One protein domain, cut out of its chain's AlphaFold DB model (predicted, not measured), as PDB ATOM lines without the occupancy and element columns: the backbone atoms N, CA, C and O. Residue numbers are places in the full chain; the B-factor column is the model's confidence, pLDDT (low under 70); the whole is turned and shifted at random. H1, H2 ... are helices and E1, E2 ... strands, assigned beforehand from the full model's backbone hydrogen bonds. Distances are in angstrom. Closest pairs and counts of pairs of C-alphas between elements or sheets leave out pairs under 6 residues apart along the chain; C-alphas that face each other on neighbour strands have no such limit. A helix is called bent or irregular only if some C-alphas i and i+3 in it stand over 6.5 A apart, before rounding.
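Overview. This is residues 8 to 76 of the 124 residues of an uncharacterized protein of Escherichia coli (UniProt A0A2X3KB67). The sheet E1 E2 E3, a meander with each strand antiparallel to the one before, makes a compact head with H2 and H1b, while residues 8 to 21 of bent helix H1 stick out. The 69 printed residues, class mixed, include H1 H2 E1 E2 E3 in order. The whole is loose, with radius of gyration of the C-alphas 13.8 A and spans 46 by 20 by 17 A.

Arrangement. E2, residues 62 to 66, forms hairpins with E1, residues 57 to 59, N 57 to O 64 3.0 A, and E3, residues 72 to 75, N 73 to O 65 2.7 A. H2, residues 45 to 52, is on the sheet, closest C-alphas 51 and 66, 5.1 A. H1, residues 8 to 38, one helix by its hydrogen bonds, is bent, C-alphas 24 and 27 being 7.1 A apart. Its arm H1b, from residue 27, touches H2 with residues 28 to 33 alone, closest C-alphas 29 and 48, 5.6 A. Helix O i to N i+4 pairs within either arm and H2 are within hydrogen-bond range.

Along the chain. H1a, residues 8 to 24, 24.7 A long, begins at (20.904, -38.405, -63.967); E3 ends at (25.110, -2.637, -38.764).

Size, cuts and confidence. The printed part has no cut; pLDDT is under 70 at residues 8 to 14 and 75 to 76.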
ATOM      1  N   VAL A   8      20.958 -37.929 -65.365       57.31
ATOM      2  CA  VAL A   8      20.904 -38.405 -63.967       57.31
ATOM      3  C   VAL A   8      22.239 -38.209 -63.236       57.31
ATOM      4  O   VAL A   8      22.256 -37.675 -62.127       57.31
ATOM      5  N   GLU A   9      23.372 -38.494 -63.881       54.47
ATOM      6  CA  GLU A   9      24.702 -38.316 -63.268       54.47
ATOM      7  C   GLU A   9      24.971 -36.843 -62.911       54.47
ATOM      8  O   GLU A   9      25.557 -36.514 -61.877       54.47
ATOM      9  N   LYS A  10      24.452 -35.916 -63.726       60.66
ATOM     10  CA  LYS A  10      24.542 -34.471 -63.477       60.66
ATOM     11  C   LYS A  10      23.722 -34.032 -62.257       60.66
ATOM     12  O   LYS A  10      24.071 -33.038 -61.619       60.66
ATOM     13  N   THR A  11      22.634 -34.735 -61.936       62.25
ATOM     14  CA  THR A  11      21.805 -34.442 -60.755       62.25
ATOM     15  C   THR A  11      22.410 -34.981 -59.461       62.25
ATOM     16  O   THR A  11      22.378 -34.285 -58.447       62.25
ATOM     17  N   GLU A  12      23.052 -36.148 -59.503       66.50
ATOM     18  CA  GLU A  12      23.751 -36.728 -58.350       66.50
ATOM     19  C   GLU A  12      25.025 -35.950 -58.004       66.50
ATOM     20  O   GLU A  12      25.273 -35.630 -56.843       66.50
ATOM     21  N   ALA A  13      25.792 -35.523 -59.011       67.31
ATOM     22  CA  ALA A  13      26.961 -34.674 -58.788       67.31
ATOM     23  C   ALA A  13      26.592 -33.331 -58.123       67.31
ATOM     24  O   ALA A  13      27.317 -32.833 -57.260       67.31
ATOM     25  N   ARG A  14      25.438 -32.752 -58.486       68.38
ATOM     26  CA  ARG A  14      24.917 -31.524 -57.862       68.38
ATOM     27  C   ARG A  14      24.492 -31.747 -56.412       68.38
ATOM     28  O   ARG A  14      24.840 -30.937 -55.559       68.38
ATOM     29  N   SER A  15      23.798 -32.845 -56.115       71.62
ATOM     30  CA  SER A  15      23.332 -33.129 -54.752       71.62
ATOM     31  C   SER A  15      24.490 -33.390 -53.779       71.62
ATOM     32  O   SER A  15      24.457 -32.928 -52.636       71.62
ATOM     33  N   VAL A  16      25.551 -34.059 -54.239       73.44
ATOM     34  CA  VAL A  16      26.778 -34.280 -53.460       73.44
ATOM     35  C   VAL A  16      27.510 -32.962 -53.204       73.44
ATOM     36  O   VAL A  16      27.919 -32.703 -52.069       73.44
ATOM     37  N   ALA A  17      27.625 -32.101 -54.218       73.00
ATOM     38  CA  ALA A  17      28.251 -30.787 -54.079       73.00
ATOM     39  C   ALA A  17      27.497 -29.885 -53.085       73.00
ATOM     40  O   ALA A  17      28.120 -29.256 -52.227       73.00
ATOM     41  N   ASP A  18      26.163 -29.874 -53.130       73.38
ATOM     42  CA  ASP A  18      25.341 -29.114 -52.182       73.38
ATOM     43  C   ASP A  18      25.459 -29.656 -50.752       73.38
ATOM     44  O   ASP A  18      25.530 -28.884 -49.791       73.38
ATOM     45  N   LYS A  19      25.543 -30.982 -50.590       75.06
ATOM     46  CA  LYS A  19      25.750 -31.614 -49.281       75.06
ATOM     47  C   LYS A  19      27.125 -31.275 -48.697       75.06
ATOM     48  O   LYS A  19      27.207 -30.931 -47.520       75.06
ATOM     49  N   ALA A  20      28.179 -31.308 -49.511       77.81
ATOM     50  CA  ALA A  20      29.526 -30.911 -49.100       77.81
ATOM     51  C   ALA A  20      29.587 -29.425 -48.715       77.81
ATOM     52  O   ALA A  20      30.170 -29.067 -47.692       77.81
ATOM     53  N   ARG A  21      28.913 -28.560 -49.482       77.06
ATOM     54  CA  ARG A  21      28.828 -27.124 -49.190       77.06
ATOM     55  C   ARG A  21      28.097 -26.847 -47.876       77.06
ATOM     56  O   ARG A  21      28.568 -26.036 -47.088       77.06
ATOM     57  N   ARG A  22      26.989 -27.544 -47.604       74.94
ATOM     58  CA  ARG A  22      26.284 -27.451 -46.312       74.94
ATOM     59  C   ARG A  22      27.148 -27.937 -45.152       74.94
ATOM     60  O   ARG A  22      27.208 -27.261 -44.131       74.94
ATOM     61  N   ALA A  23      27.858 -29.052 -45.324       80.31
ATOM     62  CA  ALA A  23      28.770 -29.568 -44.305       80.31
ATOM     63  C   ALA A  23      29.904 -28.578 -43.983       80.31
ATOM     64  O   ALA A  23      30.248 -28.403 -42.818       80.31
ATOM     65  N   ALA A  24      30.432 -27.879 -44.991       86.12
ATOM     66  CA  ALA A  24      31.459 -26.856 -44.800       86.12
ATOM     67  C   ALA A  24      30.947 -25.616 -44.043       86.12
ATOM     68  O   ALA A  24      31.702 -24.997 -43.299       86.12
ATOM     69  N   LEU A  25      29.670 -25.254 -44.215       86.06
ATOM     70  CA  LEU A  25      29.053 -24.099 -43.554       86.06
ATOM     71  C   LEU A  25      28.574 -24.401 -42.127       86.06
ATOM     72  O   LEU A  25      28.398 -23.469 -41.345       86.06
ATOM     73  N   ALA A  26      28.381 -25.675 -41.770       89.75
ATOM     74  CA  ALA A  26      27.811 -26.079 -40.484       89.75
ATOM     75  C   ALA A  26      28.514 -25.464 -39.249       89.75
ATOM     76  O   ALA A  26      27.805 -24.973 -38.368       89.75
ATOM     77  N   PRO A  27      29.861 -25.386 -39.172       91.50
ATOM     78  CA  PRO A  27      30.532 -24.761 -38.029       91.50
ATOM     79  C   PRO A  27      30.252 -23.255 -37.909       91.50
ATOM     80  O   PRO A  27      30.045 -22.744 -36.807       91.50
ATOM     81  N   ALA A  28      30.209 -22.543 -39.040       90.69
ATOM     82  CA  ALA A  28      29.922 -21.111 -39.073       90.69
ATOM     83  C   ALA A  28      28.451 -20.826 -38.732       90.69
ATOM     84  O   ALA A  28      28.158 -19.873 -38.018       90.69
ATOM     85  N   VAL A  29      27.529 -21.680 -39.186       92.19
ATOM     86  CA  VAL A  29      26.098 -21.589 -38.853       92.19
ATOM     87  C   VAL A  29      25.867 -21.815 -37.359       92.19
ATOM     88  O   VAL A  29      25.164 -21.028 -36.731       92.19
ATOM     89  N   ALA A  30      26.493 -22.838 -36.769       92.12
ATOM     90  CA  ALA A  30      26.398 -23.098 -35.335       92.12
ATOM     91  C   ALA A  30      26.965 -21.937 -34.500       92.12
ATOM     92  O   ALA A  30      26.337 -21.507 -33.534       92.12
ATOM     93  N   SER A  31      28.115 -21.392 -34.913       89.56
ATOM     94  CA  SER A  31      28.730 -20.227 -34.262       89.56
ATOM     95  C   SER A  31      27.823 -18.997 -34.337       89.56
ATOM     96  O   SER A  31      27.626 -18.319 -33.332       89.56
ATOM     97  N   LEU A  32      27.198 -18.760 -35.495       91.50
ATOM     98  CA  LEU A  32      26.298 -17.629 -35.703       91.50
ATOM     99  C   LEU A  32      25.021 -17.740 -34.874       91.50
ATOM    100  O   LEU A  32      24.563 -16.737 -34.339       91.50
ATOM    101  N   LEU A  33      24.447 -18.939 -34.751       93.19
ATOM    102  CA  LEU A  33      23.271 -19.166 -33.909       93.19
ATOM    103  C   LEU A  33      23.586 -18.934 -32.427       93.19
ATOM    104  O   LEU A  33      22.788 -18.313 -31.725       93.19
ATOM    105  N   ALA A  34      24.754 -19.384 -31.961       88.56
ATOM    106  CA  ALA A  34      25.203 -19.130 -30.596       88.56
ATOM    107  C   ALA A  34      25.402 -17.626 -30.336       88.56
ATOM    108  O   ALA A  34      24.931 -17.108 -29.327       88.56
ATOM    109  N   ASP A  35      26.042 -16.915 -31.266       85.19
ATOM    110  CA  ASP A  35      26.279 -15.472 -31.158       85.19
ATOM    111  C   ASP A  35      24.974 -14.656 -31.239       85.19
ATOM    112  O   ASP A  35      24.751 -13.720 -30.469       85.19
ATOM    113  N   ALA A  36      24.048 -15.063 -32.111       87.06
ATOM    114  CA  ALA A  36      22.721 -14.464 -32.211       87.06
ATOM    115  C   ALA A  36      21.907 -14.643 -30.921       87.06
ATOM    116  O   ALA A  36      21.283 -13.684 -30.463       87.06
ATOM    117  N   ALA A  37      21.981 -15.815 -30.282       86.56
ATOM    118  CA  ALA A  37      21.349 -16.057 -28.988       86.56
ATOM    119  C   ALA A  37      21.923 -15.153 -27.880       86.56
ATOM    120  O   ALA A  37      21.156 -14.601 -27.090       86.56
ATOM    121  N   LEU A  38      23.245 -14.929 -27.852       84.06
ATOM    122  CA  LEU A  38      23.882 -13.982 -26.921       84.06
ATOM    123  C   LEU A  38      23.411 -12.541 -27.145       84.06
ATOM    124  O   LEU A  38      23.268 -11.771 -26.197       84.06
ATOM    125  N   CYS A  39      23.144 -12.186 -28.400       80.19
ATOM    126  CA  CYS A  39      22.649 -10.873 -28.794       80.19
ATOM    127  C   CYS A  39      21.116 -10.732 -28.703       80.19
ATOM    128  O   CYS A  39      20.593  -9.685 -29.089       80.19
ATOM    129  N   LEU A  40      20.398 -11.748 -28.200       84.31
ATOM    130  CA  LEU A  40      18.930 -11.793 -28.127       84.31
ATOM    131  C   LEU A  40      18.250 -11.597 -29.495       84.31
ATOM    132  O   LEU A  40      17.188 -10.982 -29.599       84.31
ATOM    133  N   VAL A  41      18.878 -12.103 -30.558       86.12
ATOM    134  CA  VAL A  41      18.347 -12.084 -31.921       86.12
ATOM    135  C   VAL A  41      17.900 -13.493 -32.287       86.12
ATOM    136  O   VAL A  41      18.717 -14.392 -32.466       86.12
ATOM    137  N   GLU A  42      16.593 -13.685 -32.426       88.94
ATOM    138  CA  GLU A  42      16.042 -14.964 -32.870       88.94
ATOM    139  C   GLU A  42      16.184 -15.103 -34.389       88.94
ATOM    140  O   GLU A  42      15.541 -14.390 -35.162       88.94
ATOM    141  N   ILE A  43      17.040 -16.029 -34.820       91.38
ATOM    142  CA  ILE A  43      17.199 -16.403 -36.227       91.38
ATOM    143  C   ILE A  43      17.076 -17.919 -36.376       91.38
ATOM    144  O   ILE A  43      17.588 -18.694 -35.571       91.38
ATOM    145  N   SER A  44      16.397 -18.351 -37.435       92.62
ATOM    146  CA  SER A  44      16.328 -19.762 -37.828       92.62
ATOM    147  C   SER A  44      17.628 -20.230 -38.489       92.62
ATOM    148  O   SER A  44      18.399 -19.431 -39.021       92.62
ATOM    149  N   GLU A  45      17.839 -21.545 -38.554       90.31
ATOM    150  CA  GLU A  45      18.996 -22.137 -39.242       90.31
ATOM    151  C   GLU A  45      19.070 -21.725 -40.723       90.31
ATOM    152  O   GLU A  45      20.141 -21.416 -41.240       90.31
ATOM    153  N   ILE A  46      17.923 -21.624 -41.403       91.25
ATOM    154  CA  ILE A  46      17.844 -21.191 -42.808       91.25
ATOM    155  C   ILE A  46      18.316 -19.737 -42.960       91.25
ATOM    156  O   ILE A  46      19.041 -19.397 -43.902       91.25
ATOM    157  N   GLN A  47      17.931 -18.871 -42.021       92.62
ATOM    158  CA  GLN A  47      18.387 -17.483 -41.988       92.62
ATOM    159  C   GLN A  47      19.884 -17.405 -41.671       92.62
ATOM    160  O   GLN A  47      20.596 -16.654 -42.332       92.62
ATOM    161  N   ALA A  48      20.379 -18.227 -40.745       91.19
ATOM    162  CA  ALA A  48      21.799 -18.311 -40.423       91.19
ATOM    163  C   ALA A  48      22.640 -18.763 -41.632       91.19
ATOM    164  O   ALA A  48      23.630 -18.116 -41.962       91.19
ATOM    165  N   VAL A  49      22.209 -19.795 -42.366       91.50
ATOM    166  CA  VAL A  49      22.857 -20.224 -43.621       91.50
ATOM    167  C   VAL A  49      22.898 -19.078 -44.631       91.50
ATOM    168  O   VAL A  49      23.944 -18.803 -45.217       91.50
ATOM    169  N   SER A  50      21.779 -18.372 -44.808       90.56
ATOM    170  CA  SER A  50      21.689 -17.248 -45.747       90.56
ATOM    171  C   SER A  50      22.649 -16.114 -45.371       90.56
ATOM    172  O   SER A  50      23.330 -15.570 -46.244       90.56
ATOM    173  N   LEU A  51      22.742 -15.784 -44.081       91.38
ATOM    174  CA  LEU A  51      23.657 -14.776 -43.546       91.38
ATOM    175  C   LEU A  51      25.126 -15.165 -43.753       91.38
ATOM    176  O   LEU A  51      25.894 -14.339 -44.239       91.38
ATOM    177  N   VAL A  52      25.515 -16.415 -43.463       91.38
ATOM    178  CA  VAL A  52      26.891 -16.909 -43.696       91.38
ATOM    179  C   VAL A  52      27.243 -16.885 -45.190       91.38
ATOM    180  O   VAL A  52      28.387 -16.633 -45.560       91.38
ATOM    181  N   MET A  53      26.259 -17.070 -46.074       89.50
ATOM    182  CA  MET A  53      26.433 -16.914 -47.523       89.50
ATOM    183  C   MET A  53      26.530 -15.446 -47.990       89.50
ATOM    184  O   MET A  53      26.669 -15.204 -49.188       89.50
ATOM    185  N   GLY A  54      26.485 -14.475 -47.071       88.00
ATOM    186  CA  GLY A  54      26.639 -13.044 -47.350       88.00
ATOM    187  C   GLY A  54      25.324 -12.279 -47.498       88.00
ATOM    188  O   GLY A  54      25.334 -11.113 -47.897       88.00
ATOM    189  N   SER A  55      24.187 -12.909 -47.189       89.06
ATOM    190  CA  SER A  55      22.893 -12.223 -47.203       89.06
ATOM    191  C   SER A  55      22.777 -11.245 -46.033       89.06
ATOM    192  O   SER A  55      23.560 -11.265 -45.083       89.06
ATOM    193  N   ARG A  56      21.770 -10.374 -46.103       89.12
ATOM    194  CA  ARG A  56      21.418  -9.426 -45.043       89.12
ATOM    195  C   ARG A  56      20.032  -9.763 -44.525       89.12
ATOM    196  O   ARG A  56      19.156 -10.090 -45.320       89.12
ATOM    197  N   LEU A  57      19.844  -9.652 -43.218       89.44
ATOM    198  CA  LEU A  57      18.557  -9.861 -42.566       89.44
ATOM    199  C   LEU A  57      18.152  -8.589 -41.825       89.44
ATOM    200  O   LEU A  57      18.976  -7.999 -41.130       89.44
ATOM    201  N   GLU A  58      16.903  -8.166 -41.976       88.25
ATOM    202  CA  GLU A  58      16.339  -7.042 -41.231       88.25
ATOM    203  C   GLU A  58      15.402  -7.566 -40.142       88.25
ATOM    204  O   GLU A  58      14.457  -8.295 -40.436       88.25
ATOM    205  N   ILE A  59      15.668  -7.206 -38.886       84.25
ATOM    206  CA  ILE A  59      14.807  -7.536 -37.743       84.25
ATOM    207  C   ILE A  59      14.659  -6.277 -36.895       84.25
ATOM    208  O   ILE A  59      15.656  -5.706 -36.447       84.25
ATOM    209  N   GLY A  60      13.418  -5.833 -36.678       79.00
ATOM    210  CA  GLY A  60      13.120  -4.678 -35.823       79.00
ATOM    211  C   GLY A  60      13.827  -3.387 -36.255       79.00
ATOM    212  O   GLY A  60      14.309  -2.644 -35.402       79.00
ATOM    213  N   GLY A  61      13.963  -3.152 -37.567       79.25
ATOM    214  CA  GLY A  61      14.641  -1.971 -38.110       79.25
ATOM    215  C   GLY A  61      16.158  -1.963 -37.892       79.25
ATOM    216  O   GLY A  61      16.768  -0.899 -37.874       79.25
ATOM    217  N   LYS A  62      16.789  -3.125 -37.681       81.44
ATOM    218  CA  LYS A  62      18.250  -3.292 -37.659       81.44
ATOM    219  C   LYS A  62      18.668  -4.314 -38.705       81.44
ATOM    220  O   LYS A  62      18.017  -5.345 -38.857       81.44
ATOM    221  N   PHE A  63      19.782  -4.043 -39.384       85.88
ATOM    222  CA  PHE A  63      20.367  -4.975 -40.342       85.88
ATOM    223  C   PHE A  63      21.456  -5.825 -39.695       85.88
ATOM    224  O   PHE A  63      22.424  -5.311 -39.125       85.88
ATOM    225  N   TYR A  64      21.324  -7.128 -39.889       88.56
ATOM    226  CA  TYR A  64      22.254  -8.151 -39.451       88.56
ATOM    227  C   TYR A  64      22.933  -8.791 -40.662       88.56
ATOM    228  O   TYR A  64      22.317  -9.024 -41.706       88.56
ATOM    229  N   GLN A  65      24.226  -9.050 -40.516       90.81
ATOM    230  CA  GLN A  65      25.083  -9.786 -41.444       90.81
ATOM    231  C   GLN A  65      25.864 -10.830 -40.656       90.81
ATOM    232  O   GLN A  65      25.975 -10.715 -39.439       90.81
ATOM    233  N   ALA A  66      26.436 -11.819 -41.335       91.06
ATOM    234  CA  ALA A  66      27.424 -12.692 -40.721       91.06
ATOM    235  C   ALA A  66      28.794 -12.490 -41.362       91.06
ATOM    236  O   ALA A  66      28.910 -12.229 -42.561       91.06
ATOM    237  N   SER A  67      29.842 -12.629 -40.558       86.69
ATOM    238  CA  SER A  67      31.180 -12.854 -41.086       86.69
ATOM    239  C   SER A  67      31.265 -14.256 -41.711       86.69
ATOM    240  O   SER A  67      30.485 -15.155 -41.385       86.69
ATOM    241  N   ALA A  68      32.288 -14.490 -42.538       80.44
ATOM    242  CA  ALA A  68      32.600 -15.834 -43.032       80.44
ATOM    243  C   ALA A  68      32.911 -16.840 -41.899       80.44
ATOM    244  O   ALA A  68      32.790 -18.045 -42.098       80.44
ATOM    245  N   GLY A  69      33.300 -16.348 -40.716       81.44
ATOM    246  CA  GLY A  69      33.580 -17.148 -39.521       81.44
ATOM    247  C   GLY A  69      32.368 -17.392 -38.618       81.44
ATOM    248  O   GLY A  69      32.532 -18.016 -37.575       81.44
ATOM    249  N   GLY A  70      31.176 -16.908 -38.987       84.38
ATOM    250  CA  GLY A  70      29.958 -17.103 -38.199       84.38
ATOM    251  C   GLY A  70      29.783 -16.125 -37.036       84.38
ATOM    252  O   GLY A  70      29.112 -16.466 -36.075       84.38
ATOM    253  N   GLN A  71      30.376 -14.929 -37.087       86.38
ATOM    254  CA  GLN A  71      30.080 -13.859 -36.124       86.38
ATOM    255  C   GLN A  71      28.963 -12.958 -36.649       86.38
ATOM    256  O   GLN A  71      28.960 -12.609 -37.833       86.38
ATOM    257  N   LEU A  72      28.051 -12.540 -35.775       87.25
ATOM    258  CA  LEU A  72      26.968 -11.624 -36.093       87.25
ATOM    259  C   LEU A  72      27.507 -10.191 -36.196       87.25
ATOM    260  O   LEU A  72      27.923  -9.558 -35.228       87.25
ATOM    261  N   ILE A  73      27.458  -9.637 -37.400       87.25
ATOM    262  CA  ILE A  73      27.802  -8.247 -37.678       87.25
ATOM    263  C   ILE A  73      26.507  -7.443 -37.674       87.25
ATOM    264  O   ILE A  73      25.716  -7.487 -38.618       87.25
ATOM    265  N   THR A  74      26.298  -6.666 -36.615       79.25
ATOM    266  CA  THR A  74      25.177  -5.726 -36.556       79.25
ATOM    267  C   THR A  74      25.608  -4.401 -37.166       79.25
ATOM    268  O   THR A  74      26.445  -3.691 -36.608       79.25
ATOM    269  N   ARG A  75      25.007  -4.018 -38.295       63.16
ATOM    270  CA  ARG A  75      25.110  -2.637 -38.764       63.16
ATOM    271  C   ARG A  75      23.976  -1.877 -38.101       63.16
ATOM    272  O   ARG A  75      22.823  -2.016 -38.505       63.16
ATOM    273  N   GLN A  76      24.284  -1.066 -37.086       56.81
ATOM    274  CA  GLN A  76      23.330  -0.028 -36.701       56.81
ATOM    275  C   GLN A  76      23.053   0.796 -37.960       56.81
ATOM    276  O   GLN A  76      23.999   1.311 -38.570       56.81
TER     277      GLN A  76